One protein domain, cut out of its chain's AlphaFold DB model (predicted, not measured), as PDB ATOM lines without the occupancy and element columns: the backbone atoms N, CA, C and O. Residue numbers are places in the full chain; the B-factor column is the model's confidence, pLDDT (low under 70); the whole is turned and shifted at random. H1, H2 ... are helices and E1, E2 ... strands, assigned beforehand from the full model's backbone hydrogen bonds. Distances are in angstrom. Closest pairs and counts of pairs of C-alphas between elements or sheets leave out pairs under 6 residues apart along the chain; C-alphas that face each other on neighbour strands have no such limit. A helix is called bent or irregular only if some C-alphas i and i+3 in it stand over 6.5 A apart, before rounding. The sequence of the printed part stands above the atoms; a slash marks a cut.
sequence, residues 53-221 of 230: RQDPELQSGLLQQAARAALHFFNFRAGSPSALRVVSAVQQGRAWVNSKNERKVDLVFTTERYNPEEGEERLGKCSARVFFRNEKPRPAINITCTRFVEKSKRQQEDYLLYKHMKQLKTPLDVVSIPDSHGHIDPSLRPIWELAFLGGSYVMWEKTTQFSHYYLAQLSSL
ATOM      1  N   ARG A  53      -9.213 -47.801   4.233       89.62
ATOM      2  CA  ARG A  53      -8.635 -46.567   4.769       89.62
ATOM      3  C   ARG A  53      -9.707 -45.490   4.810       89.62
ATOM      4  O   ARG A  53     -10.563 -45.446   3.929       89.62
ATOM      5  N   GLN A  54      -9.702 -44.658   5.847       85.19
ATOM      6  CA  GLN A  54     -10.569 -43.481   5.861       85.19
ATOM      7  C   GLN A  54     -10.088 -42.484   4.815       85.19
ATOM      8  O   GLN A  54      -8.887 -42.275   4.675       85.19
ATOM      9  N   ASP A  55     -11.040 -41.884   4.107       72.31
ATOM     10  CA  ASP A  55     -10.783 -40.881   3.076       72.31
ATOM     11  C   ASP A  55     -11.343 -39.520   3.546       72.31
ATOM     12  O   ASP A  55     -12.569 -39.357   3.617       72.31
ATOM     13  N   PRO A  56     -10.484 -38.571   3.973       66.50
ATOM     14  CA  PRO A  56     -10.892 -37.243   4.441       66.50
ATOM     15  C   PRO A  56     -11.262 -36.264   3.321       66.50
ATOM     16  O   PRO A  56     -12.111 -35.400   3.531       66.50
ATOM     17  N   GLU A  57     -10.654 -36.390   2.142       61.69
ATOM     18  CA  GLU A  57     -10.789 -35.414   1.047       61.69
ATOM     19  C   GLU A  57     -12.088 -35.605   0.253       61.69
ATOM     20  O   GLU A  57     -12.618 -34.679  -0.359       61.69
ATOM     21  N   LEU A  58     -12.663 -36.802   0.323       61.41
ATOM     22  CA  LEU A  58     -13.806 -37.222  -0.479       61.41
ATOM     23  C   LEU A  58     -15.172 -37.013   0.209       61.41
ATOM     24  O   LEU A  58     -16.200 -37.501  -0.265       61.41
ATOM     25  N   GLN A  59     -15.201 -36.345   1.365       70.00
ATOM     26  CA  GLN A  59     -16.296 -36.524   2.320       70.00
ATOM     27  C   GLN A  59     -17.608 -35.843   1.925       70.00
ATOM     28  O   GLN A  59     -18.621 -36.526   1.824       70.00
ATOM     29  N   SER A  60     -17.659 -34.534   1.682       76.56
ATOM     30  CA  SER A  60     -18.962 -33.845   1.592       76.56
ATOM     31  C   SER A  60     -19.824 -34.324   0.412       76.56
ATOM     32  O   SER A  60     -20.989 -34.686   0.598       76.56
ATOM     33  N   GLY A  61     -19.239 -34.411  -0.789       87.31
ATOM     34  CA  GLY A  61     -19.932 -34.862  -1.999       87.31
ATOM     35  C   GLY A  61     -20.383 -36.322  -1.920       87.31
ATOM     36  O   GLY A  61     -21.545 -36.625  -2.199       87.31
ATOM     37  N   LEU A  62     -19.501 -37.227  -1.475       91.88
ATOM     38  CA  LEU A  62     -19.826 -38.649  -1.337       91.88
ATOM     39  C   LEU A  62     -20.867 -38.904  -0.241       91.88
ATOM     40  O   LEU A  62     -21.744 -39.747  -0.419       91.88
ATOM     41  N   LEU A  63     -20.790 -38.192   0.887       94.31
ATOM     42  CA  LEU A  63     -21.760 -38.325   1.972       94.31
ATOM     43  C   LEU A  63     -23.158 -37.898   1.518       94.31
ATOM     44  O   LEU A  63     -24.128 -38.619   1.759       94.31
ATOM     45  N   GLN A  64     -23.261 -36.774   0.801       93.81
ATOM     46  CA  GLN A  64     -24.530 -36.320   0.231       93.81
ATOM     47  C   GLN A  64     -25.074 -37.325  -0.795       93.81
ATOM     48  O   GLN A  64     -26.264 -37.648  -0.799       93.81
ATOM     49  N   GLN A  65     -24.195 -37.847  -1.649       94.44
ATOM     50  CA  GLN A  65     -24.519 -38.860  -2.647       94.44
ATOM     51  C   GLN A  65     -25.048 -40.151  -2.000       94.44
ATOM     52  O   GLN A  65     -26.081 -40.685  -2.405       94.44
ATOM     53  N   ALA A  66     -24.374 -40.623  -0.949       96.44
ATOM     54  CA  ALA A  66     -24.781 -41.786  -0.177       96.44
ATOM     55  C   ALA A  66     -26.128 -41.560   0.530       96.44
ATOM     56  O   ALA A  66     -26.975 -42.450   0.501       96.44
ATOM     57  N   ALA A  67     -26.371 -40.370   1.092       97.25
ATOM     58  CA  ALA A  67     -27.660 -40.017   1.696       97.25
ATOM     59  C   ALA A  67     -28.810 -40.078   0.688       97.25
ATOM     60  O   ALA A  67     -29.840 -40.697   0.966       97.25
ATOM     61  N   ARG A  68     -28.619 -39.501  -0.507       96.81
ATOM     62  CA  ARG A  68     -29.608 -39.558  -1.594       96.81
ATOM     63  C   ARG A  68     -29.889 -40.999  -2.005       96.81
ATOM     64  O   ARG A  68     -31.046 -41.413  -2.007       96.81
ATOM     65  N   ALA A  69     -28.845 -41.787  -2.273       97.50
ATOM     66  CA  ALA A  69     -28.986 -43.197  -2.638       97.50
ATOM     67  C   ALA A  69     -29.758 -43.989  -1.571       97.50
ATOM     68  O   ALA A  69     -30.692 -44.729  -1.889       97.50
ATOM     69  N   ALA A  70     -29.389 -43.798  -0.299       98.12
ATOM     70  CA  ALA A  70     -30.008 -44.455   0.843       98.12
ATOM     71  C   ALA A  70     -31.494 -44.106   0.976       98.12
ATOM     72  O   ALA A  70     -32.321 -44.997   1.184       98.12
ATOM     73  N   LEU A  71     -31.846 -42.829   0.800       97.44
ATOM     74  CA  LEU A  71     -33.234 -42.394   0.877       97.44
ATOM     75  C   LEU A  71     -34.069 -42.867  -0.316       97.44
ATOM     76  O   LEU A  71     -35.204 -43.290  -0.115       97.44
ATOM     77  N   HIS A  72     -33.526 -42.868  -1.535       97.94
ATOM     78  CA  HIS A  72     -34.231 -43.415  -2.698       97.94
ATOM     79  C   HIS A  72     -34.519 -44.913  -2.532       97.94
ATOM     80  O   HIS A  72     -35.643 -45.354  -2.772       97.94
ATOM     81  N   PHE A  73     -33.555 -45.685  -2.020       97.75
ATOM     82  CA  PHE A  73     -33.784 -47.088  -1.672       97.75
ATOM     83  C   PHE A  73     -34.877 -47.256  -0.607       97.75
ATOM     84  O   PHE A  73     -35.732 -48.136  -0.731       97.75
ATOM     85  N   PHE A  74     -34.886 -46.402   0.422       96.38
ATOM     86  CA  PHE A  74     -35.934 -46.408   1.444       96.38
ATOM     87  C   PHE A  74     -37.313 -46.076   0.863       96.38
ATOM     88  O   PHE A  74     -38.260 -46.826   1.100       96.38
ATOM     89  N   ASN A  75     -37.419 -45.001   0.079       95.88
ATOM     90  CA  ASN A  75     -38.663 -44.581  -0.562       95.88
ATOM     91  C   ASN A  75     -39.211 -45.707  -1.446       95.88
ATOM     92  O   ASN A  75     -40.355 -46.106  -1.269       95.88
ATOM     93  N   PHE A  76     -38.378 -46.309  -2.297       95.25
ATOM     94  CA  PHE A  76     -38.779 -47.445  -3.129       95.25
ATOM     95  C   PHE A  76     -39.323 -48.634  -2.313       95.25
ATOM     96  O   PHE A  76     -40.318 -49.243  -2.701       95.25
ATOM     97  N   ARG A  77     -38.684 -48.987  -1.190       94.38
ATOM     98  CA  ARG A  77     -39.049 -50.193  -0.425       94.38
ATOM     99  C   ARG A  77     -40.187 -50.007   0.572       94.38
ATOM    100  O   ARG A  77     -40.857 -50.984   0.897       94.38
ATOM    101  N   ALA A  78     -40.323 -48.816   1.145       90.50
ATOM    102  CA  ALA A  78     -41.173 -48.581   2.313       90.50
ATOM    103  C   ALA A  78     -41.904 -47.229   2.298       90.50
ATOM    104  O   ALA A  78     -42.643 -46.930   3.245       90.50
ATOM    105  N   GLY A  79     -41.682 -46.409   1.268       90.06
ATOM    106  CA  GLY A  79     -42.373 -45.141   1.089       90.06
ATOM    107  C   GLY A  79     -43.816 -45.327   0.623       90.06
ATOM    108  O   GLY A  79     -44.241 -46.415   0.233       90.06
ATOM    109  N   SER A  80     -44.570 -44.238   0.673       91.19
ATOM    110  CA  SER A  80     -45.867 -44.118   0.010       91.19
ATOM    111  C   SER A  80     -46.069 -42.670  -0.444       91.19
ATOM    112  O   SER A  80     -45.317 -41.809   0.027       91.19
ATOM    113  N   PRO A  81     -47.021 -42.386  -1.354       91.12
ATOM    114  CA  PRO A  81     -47.254 -41.028  -1.848       91.12
ATOM    115  C   PRO A  81     -47.474 -40.034  -0.699       91.12
ATOM    116  O   PRO A  81     -46.748 -39.054  -0.595       91.12
ATOM    117  N   SER A  82     -48.331 -40.376   0.269       89.75
ATOM    118  CA  SER A  82     -48.614 -39.527   1.437       89.75
ATOM    119  C   SER A  82     -47.441 -39.334   2.411       89.75
ATOM    120  O   SER A  82     -47.438 -38.399   3.216       89.75
ATOM    121  N   ALA A  83     -46.426 -40.200   2.362       89.25
ATOM    122  CA  ALA A  83     -45.298 -40.206   3.294       89.25
ATOM    123  C   ALA A  83     -43.937 -40.128   2.583       89.25
ATOM    124  O   ALA A  83     -42.939 -40.654   3.095       89.25
ATOM    125  N   LEU A  84     -43.898 -39.499   1.404       91.62
ATOM    126  CA  LEU A  84     -42.685 -39.328   0.616       91.62
ATOM    127  C   LEU A  84     -41.699 -38.371   1.302       91.62
ATOM    128  O   LEU A  84     -42.084 -37.342   1.860       91.62
ATOM    129  N   ARG A  85     -40.408 -38.715   1.247       92.62
ATOM    130  CA  ARG A  85     -39.335 -38.008   1.956       92.62
ATOM    131  C   ARG A  85     -38.222 -37.545   1.027       92.62
ATOM    132  O   ARG A  85     -37.883 -38.256   0.076       92.62
ATOM    133  N   VAL A  86     -37.578 -36.439   1.395       93.81
ATOM    134  CA  VAL A  86     -36.329 -35.940   0.791       93.81
ATOM    135  C   VAL A  86     -35.232 -35.770   1.838       93.81
ATOM    136  O   VAL A  86     -35.507 -35.706   3.036       93.81
ATOM    137  N   VAL A  87     -33.971 -35.780   1.396       95.38
ATOM    138  CA  VAL A  87     -32.822 -35.529   2.276       95.38
ATOM    139  C   VAL A  87     -32.821 -34.046   2.611       95.38
ATOM    140  O   VAL A  87     -32.770 -33.234   1.695       95.38
ATOM    141  N   SER A  88     -32.826 -33.722   3.902       93.81
ATOM    142  CA  SER A  88     -32.740 -32.343   4.386       93.81
ATOM    143  C   SER A  88     -31.273 -31.973   4.638       93.81
ATOM    144  O   SER A  88     -30.720 -31.117   3.953       93.81
ATOM    145  N   ALA A  89     -30.581 -32.696   5.529       94.19
ATOM    146  CA  ALA A  89     -29.158 -32.466   5.794       94.19
ATOM    147  C   ALA A  89     -28.421 -33.722   6.277       94.19
ATOM    148  O   ALA A  89     -28.942 -34.505   7.076       94.19
ATOM    149  N   VAL A  90     -27.168 -33.897   5.849       95.75
ATOM    150  CA  VAL A  90     -26.262 -34.895   6.437       95.75
ATOM    151  C   VAL A  90     -25.742 -34.363   7.770       95.75
ATOM    152  O   VAL A  90     -25.153 -33.292   7.825       95.75
ATOM    153  N   GLN A  91     -25.960 -35.122   8.843       94.81
ATOM    154  CA  GLN A  91     -25.585 -34.737  10.206       94.81
ATOM    155  C   GLN A  91     -24.209 -35.286  10.586       94.81
ATOM    156  O   GLN A  91     -23.414 -34.613  11.233       94.81
ATOM    157  N   GLN A  92     -23.945 -36.544  10.228       94.06
ATOM    158  CA  GLN A  92     -22.702 -37.248  10.540       94.06
ATOM    159  C   GLN A  92     -22.381 -38.218   9.409       94.06
ATOM    160  O   GLN A  92     -23.288 -38.808   8.821       94.06
ATOM    161  N   GLY A  93     -21.099 -38.429   9.130       93.69
ATOM    162  CA  GLY A  93     -20.684 -39.317   8.058       93.69
ATOM    163  C   GLY A  93     -19.239 -39.764   8.186       93.69
ATOM    164  O   GLY A  93     -18.389 -39.015   8.655       93.69
ATOM    165  N   ARG A  94     -18.969 -41.000   7.771       93.31
ATOM    166  CA  ARG A  94     -17.623 -41.546   7.596       93.31
ATOM    167  C   ARG A  94     -17.578 -42.337   6.301       93.31
ATOM    168  O   ARG A  94     -18.470 -43.142   6.037       93.31
ATOM    169  N   ALA A  95     -16.526 -42.116   5.527       93.31
ATOM    170  CA  ALA A  95     -16.255 -42.845   4.304       93.31
ATOM    171  C   ALA A  95     -14.944 -43.622   4.439       93.31
ATOM    172  O   ALA A  95     -13.978 -43.145   5.036       93.31
ATOM    173  N   TRP A  96     -14.928 -44.821   3.870       92.69
ATOM    174  CA  TRP A  96     -13.739 -45.643   3.734       92.69
ATOM    175  C   TRP A  96     -13.594 -46.096   2.288       92.69
ATOM    176  O   TRP A  96     -14.598 -46.374   1.630       92.69
ATOM    177  N   VAL A  97     -12.352 -46.242   1.842       91.56
ATOM    178  CA  VAL A  97     -11.975 -46.764   0.527       91.56
ATOM    179  C   VAL A  97     -11.049 -47.966   0.688       91.56
ATOM    180  O   VAL A  97     -10.247 -47.989   1.621       91.56
ATOM    181  N   ASN A  98     -11.167 -48.973  -0.177       90.81
ATOM    182  CA  ASN A  98     -10.246 -50.112  -0.196       90.81
ATOM    183  C   ASN A  98      -9.309 -50.106  -1.414       90.81
ATOM    184  O   ASN A  98      -9.441 -49.279  -2.311       90.81
ATOM    185  N   SER A  99      -8.381 -51.066  -1.476       89.44
ATOM    186  CA  SER A  99      -7.434 -51.229  -2.595       89.44
ATOM    187  C   SER A  99      -8.085 -51.487  -3.962       89.44
ATOM    188  O   SER A  99      -7.413 -51.387  -4.984       89.44
ATOM    189  N   LYS A 100      -9.387 -51.802  -3.998       89.25
ATOM    190  CA  LYS A 100     -10.189 -51.981  -5.218       89.25
ATOM    191  C   LYS A 100     -11.004 -50.730  -5.576       89.25
ATOM    192  O   LYS A 100     -11.895 -50.812  -6.416       89.25
ATOM    193  N   ASN A 101     -10.741 -49.590  -4.931       86.50
ATOM    194  CA  ASN A 101     -11.533 -48.358  -5.038       86.50
ATOM    195  C   ASN A 101     -13.024 -48.530  -4.685       86.50
ATOM    196  O   ASN A 101     -13.858 -47.709  -5.070       86.50
ATOM    197  N   GLU A 102     -13.389 -49.568  -3.931       92.12
ATOM    198  CA  GLU A 102     -14.741 -49.683  -3.383       92.12
ATOM    199  C   GLU A 102     -14.901 -48.703  -2.228       92.12
ATOM    200  O   GLU A 102     -13.969 -48.495  -1.450       92.12
ATOM    201  N   ARG A 103     -16.098 -48.126  -2.093       93.19
ATOM    202  CA  ARG A 103     -16.389 -47.130  -1.059       93.19
ATOM    203  C   ARG A 103     -17.482 -47.619  -0.129       93.19
ATOM    204  O   ARG A 103     -18.580 -47.970  -0.560       93.19
ATOM    205  N   LYS A 104     -17.189 -47.593   1.166       94.75
ATOM    206  CA  LYS A 104     -18.146 -47.849   2.242       94.75
ATOM    207  C   LYS A 104     -18.440 -46.529   2.931       94.75
ATOM    208  O   LYS A 104     -17.510 -45.810   3.280       94.75
ATOM    209  N   VAL A 105     -19.710 -46.227   3.149       95.81
ATOM    210  CA  VAL A 105     -20.141 -44.978   3.775       95.81
ATOM    211  C   VAL A 105     -21.141 -45.281   4.876       95.81
ATOM    212  O   VAL A 105     -22.195 -45.850   4.602       95.81
ATOM    213  N   ASP A 106     -20.825 -44.875   6.100       96.69
ATOM    214  CA  ASP A 106     -21.759 -44.884   7.226       96.69
ATOM    215  C   ASP A 106     -22.171 -43.440   7.501       96.69
ATOM    216  O   ASP A 106     -21.309 -42.583   7.703       96.69
ATOM    217  N   LEU A 107     -23.473 -43.156   7.509       96.69
ATOM    218  CA  LEU A 107     -23.971 -41.799   7.698       96.69
ATOM    219  C   LEU A 107     -25.277 -41.731   8.493       96.69
ATOM    220  O   LEU A 107     -26.074 -42.670   8.535       96.69
ATOM    221  N   VAL A 108     -25.491 -40.566   9.093       97.38
ATOM    222  CA  VAL A 108     -26.723 -40.153   9.755       97.38
ATOM    223  C   VAL A 108     -27.176 -38.857   9.103       97.38
ATOM    224  O   VAL A 108     -26.396 -37.912   8.988       97.38
ATOM    225  N   PHE A 109     -28.433 -38.795   8.687       96.69
ATOM    226  CA  PHE A 109     -28.994 -37.630   8.010       96.69
ATOM    227  C   PHE A 109     -30.430 -37.376   8.454       96.69
ATOM    228  O   PHE A 109     -31.141 -38.283   8.895       96.69
ATOM    229  N   THR A 110     -30.840 -36.118   8.366       95.31
ATOM    230  CA  THR A 110     -32.229 -35.715   8.511       95.31
ATOM    231  C   THR A 110     -32.918 -35.749   7.158       95.31
ATOM    232  O   THR A 110     -32.325 -35.535   6.099       95.31
ATOM    233  N   THR A 111     -34.199 -36.041   7.212       94.56
ATOM    234  CA  THR A 111     -35.123 -36.038   6.089       94.56
ATOM    235  C   THR A 111     -36.251 -35.077   6.404       94.56
ATOM    236  O   THR A 111     -36.418 -34.699   7.561       94.56
ATOM    237  N   GLU A 112     -37.013 -34.714   5.391       91.69
ATOM    238  CA  GLU A 112     -38.233 -33.922   5.506       91.69
ATOM    239  C   GLU A 112     -39.290 -34.486   4.560       91.69
ATOM    240  O   GLU A 112     -38.974 -35.292   3.672       91.69
ATOM    241  N   ARG A 113     -40.555 -34.113   4.771       89.00
ATOM    242  CA  ARG A 113     -41.628 -34.465   3.835       89.00
ATOM    243  C   ARG A 113     -41.357 -33.767   2.502       89.00
ATOM    244  O   ARG A 113     -40.941 -32.617   2.498       89.00
ATOM    245  N   TYR A 114     -41.590 -34.458   1.385       88.19
ATOM    246  CA  TYR A 114     -41.346 -33.905   0.044       88.19
ATOM    247  C   TYR A 114     -42.102 -32.588  -0.189       88.19
ATOM    248  O   TYR A 114     -41.569 -31.652  -0.774       88.19
ATOM    249  N   ASN A 115     -43.335 -32.517   0.309       82.75
ATOM    250  CA  ASN A 115     -44.164 -31.327   0.279       82.75
ATOM    251  C   ASN A 115     -44.771 -31.120   1.681       82.75
ATOM    252  O   ASN A 115     -45.837 -31.673   1.962       82.75
ATOM    253  N   PRO A 116     -44.064 -30.429   2.593       76.69
ATOM    254  CA  PRO A 116     -44.520 -30.249   3.965       76.69
ATOM    255  C   PRO A 116     -45.695 -29.269   4.021       76.69
ATOM    256  O   PRO A 116     -45.675 -28.232   3.355       76.69
ATOM    257  N   GLU A 117     -46.702 -29.578   4.837       74.56
ATOM    258  CA  GLU A 117     -47.731 -28.598   5.184       74.56
ATOM    259  C   GLU A 117     -47.189 -27.603   6.220       74.56
ATOM    260  O   GLU A 117     -46.226 -27.867   6.952       74.56
ATOM    261  N   GLU A 118     -47.788 -26.416   6.269       73.00
ATOM    262  CA  GLU A 118     -47.383 -25.386   7.216       73.00
ATOM    263  C   GLU A 118     -47.631 -25.864   8.658       73.00
ATOM    264  O   GLU A 118     -48.742 -26.230   9.028       73.00
ATOM    265  N   GLY A 119     -46.572 -25.895   9.475       66.56
ATOM    266  CA  GLY A 119     -46.638 -26.341  10.870       66.56
ATOM    267  C   GLY A 119     -46.406 -27.841  11.114       66.56
ATOM    268  O   GLY A 119     -46.382 -28.244  12.275       66.56
ATOM    269  N   GLU A 120     -46.183 -28.665  10.081       71.00
ATOM    270  CA  GLU A 120     -45.814 -30.079  10.273       71.00
ATOM    271  C   GLU A 120     -44.381 -30.242  10.817       71.00
ATOM    272  O   GLU A 120     -43.482 -29.442  10.536       71.00
ATOM    273  N   GLU A 121     -44.152 -31.311  11.593       68.62
ATOM    274  CA  GLU A 121     -42.814 -31.674  12.064       68.62
ATOM    275  C   GLU A 121     -41.898 -31.927  10.862       68.62
ATOM    276  O   GLU A 121     -42.097 -32.843  10.060       68.62
ATOM    277  N   ARG A 122     -40.885 -31.071  10.726       70.50
ATOM    278  CA  ARG A 122     -40.104 -30.982   9.491       70.50
ATOM    279  C   ARG A 122     -39.045 -32.063   9.364       70.50
ATOM    280  O   ARG A 122     -38.653 -32.363   8.246       70.50
ATOM    281  N   LEU A 123     -38.559 -32.630  10.473       77.19
ATOM    282  CA  LEU A 123     -37.314 -33.398  10.470       77.19
ATOM    283  C   LEU A 123     -37.438 -34.775  11.112       77.19
ATOM    284  O   LEU A 123     -37.914 -34.940  12.224       77.19
ATOM    285  N   GLY A 124     -36.910 -35.772  10.417       88.44
ATOM    286  CA  GLY A 124     -36.882 -37.161  10.862       88.44
ATOM    287  C   GLY A 124     -35.573 -37.780  10.439       88.44
ATOM    288  O   GLY A 124     -34.930 -37.339   9.488       88.44
ATOM    289  N   LYS A 125     -35.119 -38.766  11.199       93.94
ATOM    290  CA  LYS A 125     -33.718 -39.169  11.209       93.94
ATOM    291  C   LYS A 125     -33.554 -40.525  10.552       93.94
ATOM    292  O   LYS A 125     -34.290 -41.461  10.858       93.94
ATOM    293  N   CYS A 126     -32.557 -40.634   9.690       96.75
ATOM    294  CA  CYS A 126     -32.149 -41.880   9.071       96.75
ATOM    295  C   CYS A 126     -30.688 -42.179   9.406       96.75
ATOM    296  O   CYS A 126     -29.839 -41.288   9.392       96.75
ATOM    297  N   SER A 127     -30.407 -43.451   9.669       97.94
ATOM    298  CA  SER A 127     -29.063 -44.010   9.790       97.94
ATOM    299  C   SER A 127     -28.877 -45.022   8.669       97.94
ATOM    300  O   SER A 127     -29.713 -45.917   8.507       97.94
ATOM    301  N   ALA A 128     -27.809 -44.884   7.890       98.50
ATOM    302  CA  ALA A 128     -27.570 -45.719   6.722       98.50
ATOM    303  C   ALA A 128     -26.113 -46.166   6.593       98.50
ATOM    304  O   ALA A 128     -25.183 -45.448   6.961       98.50
ATOM    305  N   ARG A 129     -25.946 -47.346   5.998       98.44
ATOM    306  CA  ARG A 129     -24.694 -47.875   5.464       98.44
ATOM    307  C   ARG A 129     -24.862 -48.097   3.966       98.44
ATOM    308  O   ARG A 129     -25.760 -48.834   3.556       98.44
ATOM    309  N   VAL A 130     -23.993 -47.482   3.172       97.88
ATOM    310  CA  VAL A 130     -24.005 -47.528   1.706       97.88
ATOM    311  C   VAL A 130     -22.684 -48.096   1.205       97.88
ATOM    312  O   VAL A 130     -21.615 -47.714   1.677       97.88
ATOM    313  N   PHE A 131     -22.757 -49.021   0.254       97.00
ATOM    314  CA  PHE A 131     -21.598 -49.690  -0.321       97.00
ATOM    315  C   PHE A 131     -21.586 -49.554  -1.844       97.00
ATOM    316  O   PHE A 131     -22.432 -50.136  -2.530       97.00
ATOM    317  N   PHE A 132     -20.613 -48.807  -2.362       95.19
ATOM    318  CA  PHE A 132     -20.355 -48.634  -3.789       95.19
ATOM    319  C   PHE A 132     -19.280 -49.628  -4.239       95.19
ATOM    320  O   PHE A 132     -18.173 -49.641  -3.700       95.19
ATOM    321  N   ARG A 133     -19.610 -50.468  -5.227       93.12
ATOM    322  CA  ARG A 133     -18.737 -51.547  -5.720       93.12
ATOM    323  C   ARG A 133     -18.119 -51.181  -7.053       93.12
ATOM    324  O   ARG A 133     -18.852 -51.155  -8.037       93.12
ATOM    325  N   ASN A 134     -16.801 -50.999  -7.106       85.19
ATOM    326  CA  ASN A 134     -16.041 -50.831  -8.352       85.19
ATOM    327  C   ASN A 134     -16.708 -49.845  -9.326       85.19
ATOM    328  O   ASN A 134     -16.885 -50.167 -10.498       85.19
ATOM    329  N   GLU A 135     -17.203 -48.714  -8.810       82.88
ATOM    330  CA  GLU A 135     -17.888 -47.670  -9.596       82.88
ATOM    331  C   GLU A 135     -19.185 -48.101 -10.298       82.88
ATOM    332  O   GLU A 135     -19.800 -47.320 -11.023       82.88
ATOM    333  N   LYS A 136     -19.659 -49.322 -10.041       89.69
ATOM    334  CA  LYS A 136     -20.886 -49.844 -10.629       89.69
ATOM    335  C   LYS A 136     -22.119 -49.195  -9.998       89.69
ATOM    336  O   LYS A 136     -22.111 -48.867  -8.804       89.69
ATOM    337  N   PRO A 137     -23.191 -49.047 -10.791       94.62
ATOM    338  CA  PRO A 137     -24.466 -48.573 -10.287       94.62
ATOM    339  C   PRO A 137     -25.080 -49.584  -9.307       94.62
ATOM    340  O   PRO A 137     -24.610 -50.719  -9.182       94.62
ATOM    341  N   ARG A 138     -26.163 -49.172  -8.640       96.38
ATOM    342  CA  ARG A 138     -26.939 -49.968  -7.677       96.38
ATOM    343  C   ARG A 138     -26.138 -50.306  -6.409       96.38
ATOM    344  O   ARG A 138     -25.818 -51.474  -6.163       96.38
ATOM    345  N   PRO A 139     -25.821 -49.302  -5.569       97.25
ATOM    346  CA  PRO A 139     -25.112 -49.527  -4.317       97.25
ATOM    347  C   PRO A 139     -25.925 -50.416  -3.372       97.25
ATOM    348  O   PRO A 139     -27.158 -50.344  -3.322       97.25
ATOM    349  N   ALA A 140     -25.229 -51.233  -2.580       97.88
ATOM    350  CA  ALA A 140     -25.870 -52.013  -1.526       97.88
ATOM    351  C   ALA A 140     -26.138 -51.113  -0.315       97.88
ATOM    352  O   ALA A 140     -25.252 -50.377   0.122       97.88
ATOM    353  N   ILE A 141     -27.363 -51.154   0.211       98.38
ATOM    354  CA  ILE A 141     -27.833 -50.213   1.231       98.38
ATOM    355  C   ILE A 141     -28.487 -50.967   2.383       98.38
ATOM    356  O   ILE A 141     -29.360 -51.812   2.181       98.38
ATOM    357  N   ASN A 142     -28.104 -50.593   3.601       98.25
ATOM    358  CA  ASN A 142     -28.878 -50.838   4.808       98.25
ATOM    359  C   ASN A 142     -29.269 -49.480   5.396       98.25
ATOM    360  O   ASN A 142     -28.408 -48.625   5.579       98.25
ATOM    361  N   ILE A 143     -30.555 -49.264   5.654       97.88
ATOM    362  CA  ILE A 143     -31.072 -47.996   6.164       97.88
ATOM    363  C   ILE A 143     -32.174 -48.249   7.182       97.88
ATOM    364  O   ILE A 143     -33.049 -49.090   6.986       97.88
ATOM    365  N   THR A 144     -32.139 -47.477   8.261       96.00
ATOM    366  CA  THR A 144     -33.207 -47.385   9.253       96.00
ATOM    367  C   THR A 144     -33.591 -45.925   9.404       96.00
ATOM    368  O   THR A 144     -32.725 -45.084   9.624       96.00
ATOM    369  N   CYS A 145     -34.881 -45.626   9.303       93.31
ATOM    370  CA  CYS A 145     -35.405 -44.278   9.485       93.31
ATOM    371  C   CYS A 145     -36.469 -44.251  10.581       93.31
ATOM    372  O   CYS A 145     -37.288 -45.170  10.677       93.31
ATOM    373  N   THR A 146     -36.511 -43.168  11.355       88.62
ATOM    374  CA  THR A 146     -37.639 -42.878  12.245       88.62
ATOM    375  C   THR A 146     -38.884 -42.523  11.422       88.62
ATOM    376  O   THR A 146     -38.802 -42.126  10.252       88.62
ATOM    377  N   ARG A 147     -40.077 -42.757  11.976       73.12
ATOM    378  CA  ARG A 147     -41.350 -42.474  11.292       73.12
ATOM    379  C   ARG A 147     -41.735 -41.007  11.499       73.12
ATOM    380  O   ARG A 147     -41.681 -40.560  12.630       73.12
ATOM    381  N   PHE A 148     -42.133 -40.318  10.426       73.50
ATOM    382  CA  PHE A 148     -42.786 -38.998  10.504       73.50
ATOM    383  C   PHE A 148     -44.301 -39.122  10.583       73.50
ATOM    384  O   PHE A 148     -44.948 -38.449  11.365       73.50
ATOM    385  N   VAL A 149     -44.866 -39.983   9.734       79.88
ATOM    386  CA  VAL A 149     -46.312 -40.139   9.603       79.88
ATOM    387  C   VAL A 149     -46.727 -41.415  10.314       79.88
ATOM    388  O   VAL A 149     -46.145 -42.488  10.094       79.88
ATOM    389  N   GLU A 150     -47.741 -41.298  11.167       85.75
ATOM    390  CA  GLU A 150     -48.374 -42.448  11.792       85.75
ATOM    391  C   GLU A 150     -48.872 -43.430  10.732       85.75
ATOM    392  O   GLU A 150     -49.381 -43.055   9.673       85.75
ATOM    393  N   LYS A 151     -48.738 -44.727  11.021       88.00
ATOM    394  CA  LYS A 151     -49.113 -45.776  10.067       88.00
ATOM    395  C   LYS A 151     -50.586 -45.656   9.651       88.00
ATOM    396  O   LYS A 151     -50.873 -45.846   8.474       88.00
ATOM    397  N   SER A 152     -51.468 -45.336  10.597       90.88
ATOM    398  CA  SER A 152     -52.906 -45.117  10.398       90.88
ATOM    399  C   SER A 152     -53.181 -43.939   9.463       90.88
ATOM    400  O   SER A 152     -53.859 -44.130   8.456       90.88
ATOM    401  N   LYS A 153     -52.606 -42.758   9.741       90.00
ATOM    402  CA  LYS A 153     -52.756 -41.551   8.906       90.00
ATOM    403  C   LYS A 153     -52.296 -41.815   7.470       90.00
ATOM    404  O   LYS A 153     -53.068 -41.628   6.537       90.00
ATOM    405  N   ARG A 154     -51.096 -42.385   7.305       90.69
ATOM    406  CA  ARG A 154     -50.555 -42.773   5.991       90.69
ATOM    407  C   ARG A 154     -51.490 -43.723   5.233       90.69
ATOM    408  O   ARG A 154     -51.783 -43.511   4.065       90.69
ATOM    409  N   GLN A 155     -51.972 -44.779   5.898       93.38
ATOM    410  CA  GLN A 155     -52.884 -45.746   5.276       93.38
ATOM    411  C   GLN A 155     -54.209 -45.107   4.857       93.38
ATOM    412  O   GLN A 155     -54.739 -45.447   3.802       93.38
ATOM    413  N   GLN A 156     -54.733 -44.190   5.670       95.31
ATOM    414  CA  GLN A 156     -55.959 -43.468   5.365       95.31
ATOM    415  C   GLN A 156     -55.785 -42.568   4.132       95.31
ATOM    416  O   GLN A 156     -56.606 -42.633   3.220       95.31
ATOM    417  N   GLU A 157     -54.718 -41.770   4.078       92.56
ATOM    418  CA  GLU A 157     -54.429 -40.862   2.957       92.56
ATOM    419  C   GLU A 157     -54.187 -41.627   1.649       92.56
ATOM    420  O   GLU A 157     -54.803 -41.324   0.625       92.56
ATOM    421  N   ASP A 158     -53.385 -42.695   1.694       94.31
ATOM    422  CA  ASP A 158     -53.141 -43.546   0.524       94.31
ATOM    423  C   ASP A 158     -54.427 -44.237   0.039       94.31
ATOM    424  O   ASP A 158     -54.645 -44.399  -1.165       94.31
ATOM    425  N   TYR A 159     -55.310 -44.637   0.960       96.19
ATOM    426  CA  TYR A 159     -56.587 -45.252   0.606       96.19
ATOM    427  C   TYR A 159     -57.550 -44.257  -0.052       96.19
ATOM    428  O   TYR A 159     -58.275 -44.628  -0.979       96.19
ATOM    429  N   LEU A 160     -57.545 -42.992   0.379       95.38
ATOM    430  CA  LEU A 160     -58.313 -41.930  -0.273       95.38
ATOM    431  C   LEU A 160     -57.813 -41.678  -1.698       95.38
ATOM    432  O   LEU A 160     -58.634 -41.637  -2.617       95.38
ATOM    433  N   LEU A 161     -56.492 -41.618  -1.899       93.00
ATOM    434  CA  LEU A 161     -55.897 -41.537  -3.235       93.00
ATOM    435  C   LEU A 161     -56.329 -42.726  -4.102       93.00
ATOM    436  O   LEU A 161     -56.800 -42.543  -5.222       93.00
ATOM    437  N   TYR A 162     -56.243 -43.949  -3.575       94.62
ATOM    438  CA  TYR A 162     -56.678 -45.148  -4.291       94.62
ATOM    439  C   TYR A 162     -58.158 -45.095  -4.704       94.62
ATOM    440  O   TYR A 162     -58.477 -45.383  -5.860       94.62
ATOM    441  N   LYS A 163     -59.066 -44.713  -3.791       94.75
ATOM    442  CA  LYS A 163     -60.494 -44.559  -4.118       94.75
ATOM    443  C   LYS A 163     -60.703 -43.530  -5.216       94.75
ATOM    444  O   LYS A 163     -61.441 -43.807  -6.157       94.75
ATOM    445  N   HIS A 164     -60.043 -42.379  -5.098       91.31
ATOM    446  CA  HIS A 164     -60.134 -41.311  -6.084       91.31
ATOM    447  C   HIS A 164     -59.722 -41.817  -7.471       91.31
ATOM    448  O   HIS A 164     -60.505 -41.727  -8.412       91.31
ATOM    449  N   MET A 165     -58.565 -42.483  -7.571       90.69
ATOM    450  CA  MET A 165     -58.068 -43.055  -8.828       90.69
ATOM    451  C   MET A 165     -58.978 -44.136  -9.420       90.69
ATOM    452  O   MET A 165     -59.028 -44.293 -10.641       90.69
ATOM    453  N   LYS A 166     -59.700 -44.886  -8.577       90.31
ATOM    454  CA  LYS A 166     -60.697 -45.873  -9.022       90.31
ATOM    455  C   LYS A 166     -62.001 -45.252  -9.517       90.31
ATOM    456  O   LYS A 166     -62.685 -45.877 -10.318       90.31
ATOM    457  N   GLN A 167     -62.364 -44.070  -9.026       90.62
ATOM    458  CA  GLN A 167     -63.620 -43.390  -9.363       90.62
ATOM    459  C   GLN A 167     -63.511 -42.497 -10.607       90.62
ATOM    460  O   GLN A 167     -64.529 -41.981 -11.075       90.62
ATOM    461  N   LEU A 168     -62.305 -42.318 -11.158       88.94
ATOM    462  CA  LEU A 168     -62.096 -41.577 -12.399       88.94
ATOM    463  C   LEU A 168     -62.875 -42.230 -13.552       88.94
ATOM    464  O   LEU A 168     -62.652 -43.387 -13.898       88.94
ATOM    465  N   LYS A 169     -63.791 -41.463 -14.160       87.56
ATOM    466  CA  LYS A 169     -64.600 -41.914 -15.311       87.56
ATOM    467  C   LYS A 169     -63.751 -42.107 -16.566       87.56
ATOM    468  O   LYS A 169     -63.994 -43.015 -17.353       87.56
ATOM    469  N   THR A 170     -62.768 -41.236 -16.747       87.44
ATOM    470  CA  THR A 170     -61.784 -41.283 -17.826       87.44
ATOM    471  C   THR A 170     -60.423 -41.615 -17.224       87.44
ATOM    472  O   THR A 170     -60.042 -40.955 -16.253       87.44
ATOM    473  N   PRO A 171     -59.682 -42.602 -17.763       87.75
ATOM    474  CA  PRO A 171     -58.323 -42.875 -17.313       87.75
ATOM    475  C   PRO A 171     -57.461 -41.618 -17.389       87.75
ATOM    476  O   PRO A 171     -57.584 -40.841 -18.335       87.75
ATOM    477  N   LEU A 172     -56.591 -41.438 -16.397       89.19
ATOM    478  CA  LEU A 172     -55.665 -40.316 -16.377       89.19
ATOM    479  C   LEU A 172     -54.729 -40.391 -17.596       89.19
ATOM    480  O   LEU A 172     -54.007 -41.377 -17.761       89.19
ATOM    481  N   ASP A 173     -54.761 -39.356 -18.431       89.44
ATOM    482  CA  ASP A 173     -53.870 -39.156 -19.574       89.44
ATOM    483  C   ASP A 173     -53.340 -37.724 -19.490       89.44
ATOM    484  O   ASP A 173     -54.066 -36.763 -19.750       89.44
ATOM    485  N   VAL A 174     -52.120 -37.582 -18.974       83.56
ATOM    486  CA  VAL A 174     -51.516 -36.282 -18.664       83.56
ATOM    487  C   VAL A 174     -50.130 -36.204 -19.280       83.56
ATOM    488  O   VAL A 174     -49.377 -37.180 -19.314       83.56
ATOM    489  N   VAL A 175     -49.789 -35.009 -19.741       85.62
ATOM    490  CA  VAL A 175     -48.502 -34.672 -20.343       85.62
ATOM    491  C   VAL A 175     -47.820 -33.641 -19.450       85.62
ATOM    492  O   VAL A 175     -48.482 -32.731 -18.960       85.62
ATOM    493  N   SER A 176     -46.509 -33.786 -19.257       92.88
ATOM    494  CA  SER A 176     -45.643 -32.804 -18.587       92.88
ATOM    495  C   SER A 176     -46.064 -32.407 -17.163       92.88
ATOM    496  O   SER A 176     -46.716 -31.391 -16.947       92.88
ATOM    497  N   ILE A 177     -45.610 -33.178 -16.168       95.25
ATOM    498  CA  ILE A 177     -45.692 -32.818 -14.740       95.25
ATOM    499  C   ILE A 177     -44.271 -32.737 -14.165       95.25
ATOM    500  O   ILE A 177     -43.597 -33.765 -14.178       95.25
ATOM    501  N   PRO A 178     -43.791 -31.599 -13.639       95.94
ATOM    502  CA  PRO A 178     -44.392 -30.267 -13.717       95.94
ATOM    503  C   PRO A 178     -44.487 -29.752 -15.158       95.94
ATOM    504  O   PRO A 178     -43.857 -30.308 -16.062       95.94
ATOM    505  N   ASP A 179     -45.232 -28.671 -15.369       93.81
ATOM    506  CA  ASP A 179     -45.252 -27.971 -16.654       93.81
ATOM    507  C   ASP A 179     -43.915 -27.250 -16.950       93.81
ATOM    508  O   ASP A 179     -42.953 -27.312 -16.178       93.81
ATOM    509  N   SER A 180     -43.831 -26.549 -18.085       94.00
ATOM    510  CA  SER A 180     -42.621 -25.814 -18.494       94.00
ATOM    511  C   SER A 180     -42.206 -24.686 -17.541       94.00
ATOM    512  O   SER A 180     -41.083 -24.198 -17.637       94.00
ATOM    513  N   HIS A 181     -43.095 -24.264 -16.641       94.56
ATOM    514  CA  HIS A 181     -42.855 -23.225 -15.643       94.56
ATOM    515  C   HIS A 181     -42.606 -23.812 -14.244       94.56
ATOM    516  O   HIS A 181     -42.459 -23.061 -13.281       94.56
ATOM    517  N   GLY A 182     -42.545 -25.143 -14.113       92.62
ATOM    518  CA  GLY A 182     -42.370 -25.817 -12.829       92.62
ATOM    519  C   GLY A 182     -43.657 -25.926 -12.005       92.62
ATOM    520  O   GLY A 182     -43.594 -26.322 -10.840       92.62
ATOM    521  N   HIS A 183     -44.818 -25.594 -12.576       94.38
ATOM    522  CA  HIS A 183     -46.097 -25.693 -11.886       94.38
ATOM    523  C   HIS A 183     -46.638 -27.128 -11.920       94.38
ATOM    524  O   HIS A 183     -46.574 -27.828 -12.931       94.38
ATOM    525  N   ILE A 184     -47.187 -27.567 -10.786       93.88
ATOM    526  CA  ILE A 184     -47.921 -28.824 -10.650       93.88
ATOM    527  C   ILE A 184     -49.319 -28.458 -10.166       93.88
ATOM    528  O   ILE A 184     -49.454 -27.906  -9.071       93.88
ATOM    529  N   ASP A 185     -50.342 -28.798 -10.952       92.06
ATOM    530  CA  ASP A 185     -51.730 -28.669 -10.512       92.06
ATOM    531  C   ASP A 185     -51.915 -29.439  -9.186       92.06
ATOM    532  O   ASP A 185     -51.494 -30.600  -9.097       92.06
ATOM    533  N   PRO A 186     -52.525 -28.847  -8.141       91.12
ATOM    534  CA  PRO A 186     -52.696 -29.510  -6.850       91.12
ATOM    535  C   PRO A 186     -53.355 -30.896  -6.932       91.12
ATOM    536  O   PRO A 186     -52.989 -31.787  -6.163       91.12
ATOM    537  N   SER A 187     -54.270 -31.115  -7.884       88.81
ATOM    538  CA  SER A 187     -54.914 -32.417  -8.119       88.81
ATOM    539  C   SER A 187     -53.951 -33.481  -8.662       88.81
ATOM    540  O   SER A 187     -54.157 -34.675  -8.443       88.81
ATOM    541  N   LEU A 188     -52.864 -33.062  -9.318       91.12
ATOM    542  CA  LEU A 188     -51.823 -33.930  -9.871       91.12
ATOM    543  C   LEU A 188     -50.653 -34.156  -8.907       91.12
ATOM    544  O   LEU A 188     -49.811 -35.022  -9.160       91.12
ATOM    545  N   ARG A 189     -50.590 -33.439  -7.779       91.38
ATOM    546  CA  ARG A 189     -49.513 -33.603  -6.791       91.38
ATOM    547  C   ARG A 189     -49.393 -35.041  -6.257       91.38
ATOM    548  O   ARG A 189     -48.275 -35.556  -6.272       91.38
ATOM    549  N   PRO A 190     -50.480 -35.754  -5.898       91.88
ATOM    550  CA  PRO A 190     -50.369 -37.154  -5.479       91.88
ATOM    551  C   PRO A 190     -49.819 -38.079  -6.579       91.88
ATOM    552  O   PRO A 190     -49.166 -39.082  -6.291       91.88
ATOM    553  N   ILE A 191     -50.062 -37.742  -7.850       92.94
ATOM    554  CA  ILE A 191     -49.547 -38.485  -9.007       92.94
ATOM    555  C   ILE A 191     -48.053 -38.232  -9.187       92.94
ATOM    556  O   ILE A 191     -47.294 -39.175  -9.413       92.94
ATOM    557  N   TRP A 192     -47.618 -36.982  -9.030       94.38
ATOM    558  CA  TRP A 192     -46.203 -36.625  -9.006       94.38
ATOM    559  C   TRP A 192     -45.453 -37.345  -7.879       94.38
ATOM    560  O   TRP A 192     -44.416 -37.956  -8.126       94.38
ATOM    561  N   GLU A 193     -46.001 -37.352  -6.662       94.31
ATOM    562  CA  GLU A 193     -45.414 -38.053  -5.513       94.31
ATOM    563  C   GLU A 193     -45.346 -39.568  -5.743       94.31
ATOM    564  O   GLU A 193     -44.324 -40.196  -5.458       94.31
ATOM    565  N   LEU A 194     -46.394 -40.163  -6.329       94.25
ATOM    566  CA  LEU A 194     -46.390 -41.570  -6.730       94.25
ATOM    567  C   LEU A 194     -45.318 -41.863  -7.791       94.25
ATOM    568  O   LEU A 194     -44.639 -42.890  -7.724       94.25
ATOM    569  N   ALA A 195     -45.133 -40.969  -8.758       95.31
ATOM    570  CA  ALA A 195     -44.114 -41.141  -9.781       95.31
ATOM    571  C   ALA A 195     -42.698 -40.931  -9.233       95.31
ATOM    572  O   ALA A 195     -41.788 -41.664  -9.607       95.31
ATOM    573  N   PHE A 196     -42.506 -40.005  -8.293       95.25
ATOM    574  CA  PHE A 196     -41.249 -39.839  -7.566       95.25
ATOM    575  C   PHE A 196     -40.925 -41.082  -6.727       95.25
ATOM    576  O   PHE A 196     -39.778 -41.543  -6.685       95.25
ATOM    577  N   LEU A 197     -41.943 -41.667  -6.087       95.00
ATOM    578  CA  LEU A 197     -41.827 -42.919  -5.346       95.00
ATOM    579  C   LEU A 197     -41.386 -44.068  -6.265       95.00
ATOM    580  O   LEU A 197     -40.398 -44.739  -5.968       95.00
ATOM    581  N   GLY A 198     -42.056 -44.255  -7.408       94.62
ATOM    582  CA  GLY A 198     -41.668 -45.253  -8.412       94.62
ATOM    583  C   GLY A 198     -40.281 -44.982  -9.010       94.62
ATOM    584  O   GLY A 198     -39.441 -45.877  -9.096       94.62
ATOM    585  N   GLY A 199     -39.997 -43.721  -9.335       96.25
ATOM    586  CA  GLY A 199     -38.712 -43.251  -9.845       96.25
ATOM    587  C   GLY A 199     -37.566 -43.430  -8.852       96.25
ATOM    588  O   GLY A 199     -36.421 -43.575  -9.270       96.25
ATOM    589  N   SER A 200     -37.848 -43.513  -7.547       97.50
ATOM    590  CA  SER A 200     -36.830 -43.780  -6.525       97.50
ATOM    591  C   SER A 200     -36.140 -45.130  -6.719       97.50
ATOM    592  O   SER A 200     -34.959 -45.244  -6.392       97.50
ATOM    593  N   TYR A 201     -36.807 -46.119  -7.329       97.38
ATOM    594  CA  TYR A 201     -36.134 -47.348  -7.756       97.38
ATOM    595  C   TYR A 201     -35.024 -47.047  -8.763       97.38
ATOM    596  O   TYR A 201     -33.885 -47.440  -8.542       97.38
ATOM    597  N   VAL A 202     -35.343 -46.309  -9.829       97.25
ATOM    598  CA  VAL A 202     -34.392 -45.965 -10.896       97.25
ATOM    599  C   VAL A 202     -33.287 -45.058 -10.360       97.25
ATOM    600  O   VAL A 202     -32.114 -45.296 -10.634       97.25
ATOM    601  N   MET A 203     -33.637 -44.057  -9.544       97.44
ATOM    602  CA  MET A 203     -32.666 -43.151  -8.927       97.44
ATOM    603  C   MET A 203     -31.666 -43.920  -8.059       97.44
ATOM    604  O   MET A 203     -30.465 -43.696  -8.185       97.44
ATOM    605  N   TRP A 204     -32.114 -44.878  -7.242       97.56
ATOM    606  CA  TRP A 204     -31.206 -45.765  -6.510       97.56
ATOM    607  C   TRP A 204     -30.427 -46.706  -7.440       97.56
ATOM    608  O   TRP A 204     -29.205 -46.805  -7.330       97.56
ATOM    609  N   GLU A 205     -31.117 -47.393  -8.353       97.19
ATOM    610  CA  GLU A 205     -30.534 -48.419  -9.215       97.19
ATOM    611  C   GLU A 205     -29.423 -47.849 -10.095       97.19
ATOM    612  O   GLU A 205     -28.409 -48.509 -10.280       97.19
ATOM    613  N   LYS A 206     -29.573 -46.626 -10.606       96.62
ATOM    614  CA  LYS A 206     -28.591 -45.994 -11.500       96.62
ATOM    615  C   LYS A 206     -27.513 -45.195 -10.769       96.62
ATOM    616  O   LYS A 206     -26.523 -44.824 -11.392       96.62
ATOM    617  N   THR A 207     -27.676 -44.936  -9.474       95.44
ATOM    618  CA  THR A 207     -26.713 -44.136  -8.707       95.44
ATOM    619  C   THR A 207     -25.356 -44.834  -8.607       95.44
ATOM    620  O   THR A 207     -25.280 -46.020  -8.289       95.44
ATOM    621  N   THR A 208     -24.286 -44.071  -8.821       93.75
ATOM    622  CA  THR A 208     -22.893 -44.468  -8.571       93.75
ATOM    623  C   THR A 208     -22.272 -43.566  -7.497       93.75
ATOM    624  O   THR A 208     -22.928 -42.672  -6.954       93.75
ATOM    625  N   GLN A 209     -20.985 -43.762  -7.196       89.00
ATOM    626  CA  GLN A 209     -20.248 -42.872  -6.293       89.00
ATOM    627  C   GLN A 209     -19.997 -41.466  -6.867       89.00
ATOM    628  O   GLN A 209     -19.615 -40.575  -6.112       89.00
ATOM    629  N   PHE A 210     -20.218 -41.268  -8.172       88.75
ATOM    630  CA  PHE A 210     -19.970 -40.005  -8.879       88.75
ATOM    631  C   PHE A 210     -21.225 -39.392  -9.513       88.75
ATOM    632  O   PHE A 210     -21.237 -38.202  -9.808       88.75
ATOM    633  N   SER A 211     -22.280 -40.181  -9.731       91.00
ATOM    634  CA  SER A 211     -23.488 -39.748 -10.440       91.00
ATOM    635  C   SER A 211     -24.761 -40.099  -9.680       91.00
ATOM    636  O   SER A 211     -24.938 -41.227  -9.216       91.00
ATOM    637  N   HIS A 212     -25.661 -39.124  -9.549       91.88
ATOM    638  CA  HIS A 212     -27.034 -39.308  -9.075       91.88
ATOM    639  C   HIS A 212     -28.015 -38.889 -10.163       91.88
ATOM    640  O   HIS A 212     -27.671 -38.162 -11.092       91.88
ATOM    641  N   TYR A 213     -29.254 -39.332  -9.998       92.06
ATOM    642  CA  TYR A 213     -30.371 -38.969 -10.850       92.06
ATOM    643  C   TYR A 213     -31.472 -38.366  -9.992       92.06
ATOM    644  O   TYR A 213     -31.613 -38.716  -8.820       92.06
ATOM    645  N   TYR A 214     -32.246 -37.472 -10.592       91.44
ATOM    646  CA  TYR A 214     -33.418 -36.882  -9.972       91.44
ATOM    647  C   TYR A 214     -34.573 -36.883 -10.967       91.44
ATOM    648  O   TYR A 214     -34.351 -36.766 -12.174       91.44
ATOM    649  N   LEU A 215     -35.801 -37.033 -10.472       93.44
ATOM    650  CA  LEU A 215     -36.981 -36.916 -11.319       93.44
ATOM    651  C   LEU A 215     -37.170 -35.442 -11.686       93.44
ATOM    652  O   LEU A 215     -37.480 -34.626 -10.823       93.44
ATOM    653  N   ALA A 216     -36.958 -35.113 -12.959       93.81
ATOM    654  CA  ALA A 216     -37.120 -33.752 -13.457       93.81
ATOM    655  C   ALA A 216     -38.565 -33.476 -13.893       93.81
ATOM    656  O   ALA A 216     -39.136 -32.451 -13.542       93.81
ATOM    657  N   GLN A 217     -39.154 -34.405 -14.649       95.50
ATOM    658  CA  GLN A 217     -40.486 -34.267 -15.222       95.50
ATOM    659  C   GLN A 217     -41.049 -35.645 -15.598       95.50
ATOM    660  O   GLN A 217     -40.305 -36.553 -15.974       95.50
ATOM    661  N   LEU A 218     -42.369 -35.784 -15.550       95.38
ATOM    662  CA  LEU A 218     -43.131 -36.821 -16.231       95.38
ATOM    663  C   LEU A 218     -43.531 -36.288 -17.598       95.38
ATOM    664  O   LEU A 218     -44.401 -35.430 -17.688       95.38
ATOM    665  N   SER A 219     -42.898 -36.783 -18.656       94.50
ATOM    666  CA  SER A 219     -43.226 -36.369 -20.022       94.50
ATOM    667  C   SER A 219     -44.626 -36.820 -20.437       94.50
ATOM    668  O   SER A 219     -45.354 -36.062 -21.064       94.50
ATOM    669  N   SER A 220     -45.027 -38.032 -20.056       93.06
ATOM    670  CA  SER A 220     -46.361 -38.577 -20.298       93.06
ATOM    671  C   SER A 220     -46.714 -39.593 -19.219       93.06
ATOM    672  O   SER A 220     -45.856 -40.342 -18.741       93.06
ATOM    673  N   LEU A 221     -47.990 -39.628 -18.851       92.75
ATOM    674  CA  LEU A 221     -48.562 -40.616 -17.957       92.75
ATOM    675  C   LEU A 221     -49.897 -41.086 -18.516       92.75
ATOM    676  O   LEU A 221     -50.786 -40.279 -18.766       92.75
TER     677      LEU A 221
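This is residues 53 to 221 of the 230 residues of the protein "Retinoic acid receptor responder 1" of Rhinolophus ferrumequinum (UniProt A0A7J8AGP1). A twisted sheet of four strands, E1 to E4, curls round the helix H1 at one end of an elongated shape. H3 packs on residues 69 to 76 of H1 and reaches toward the other end, where H2 and the small two-stranded sheet E5 E6 lie. The printed part has 169 residues with three named helices and six named strands, in the order H1 E1 E2 E3 E4 H2 E5 H3 E6, a mixed class. The larger sheet, in the order E1 E2 E3 E4, is a meander, each strand the antiparallel neighbour of the one before, and with H1 on one face it makes two layers. The whole is compact, with a radius of gyration of the C-alphas of 17.5 A and spans of 59 by 32 by 26 A.

E1, residues 85 to 97, and E2, residues 103 to 113, form a hairpin, with N 94 and O 106 within hydrogen-bond range at 2.8 A. E2 and E3, residues 124 to 132, form another, with N 107 and O 128 at 2.9 A. E3 and E4, residues 140 to 145, form a third, with N 129 and O 142 at 2.8 A. E1 bends by 80 degrees at residue 89. H1, residues 59 to 78, is on this sheet; its closest C-alphas to E3 are those of Ala 66 and Val 130, 6.1 A. H3, residues 186 to 206, is irregular, with C-alphas 187 and 190 7.1 A apart. With residues 197 to 204 alone it touches H1, opposite ways at a steep tilt of 64 degrees; the closest C-alphas are those of His 72 and Ser 200, 4.6 A. E5, residues 173 to 177, and E6, residues 218 to 221, are antiparallel, with N 218 and O 177 at 2.7 A. H2, residues 151 to 167, is close to H3 but not clearly touching, the closest C-alphas being those of Leu 161 and Pro 190, 7.4 A. Every O i to N i+4 pair is within hydrogen-bond range in H1 and H2, and 13 of 17 in H3.

H1 begins at C-alpha 59 (-16.296, -36.524, 2.320) and E6 ends at C-alpha 221 (-48.562, -40.616, -17.957). From first to last C-alpha, H3 measures 29.6 A, E1 28.8 A, E2 28.7 A and H1 27.6 A.

The C-alphas of Arg 53 and Lys 169, the two farthest apart, are 59.6 A apart, and residues 166 to 171 stand free. The printed part has no cut, and the link from H3 to E6 is long. Residues 56 to 58, 119 and 121 have pLDDT under 70.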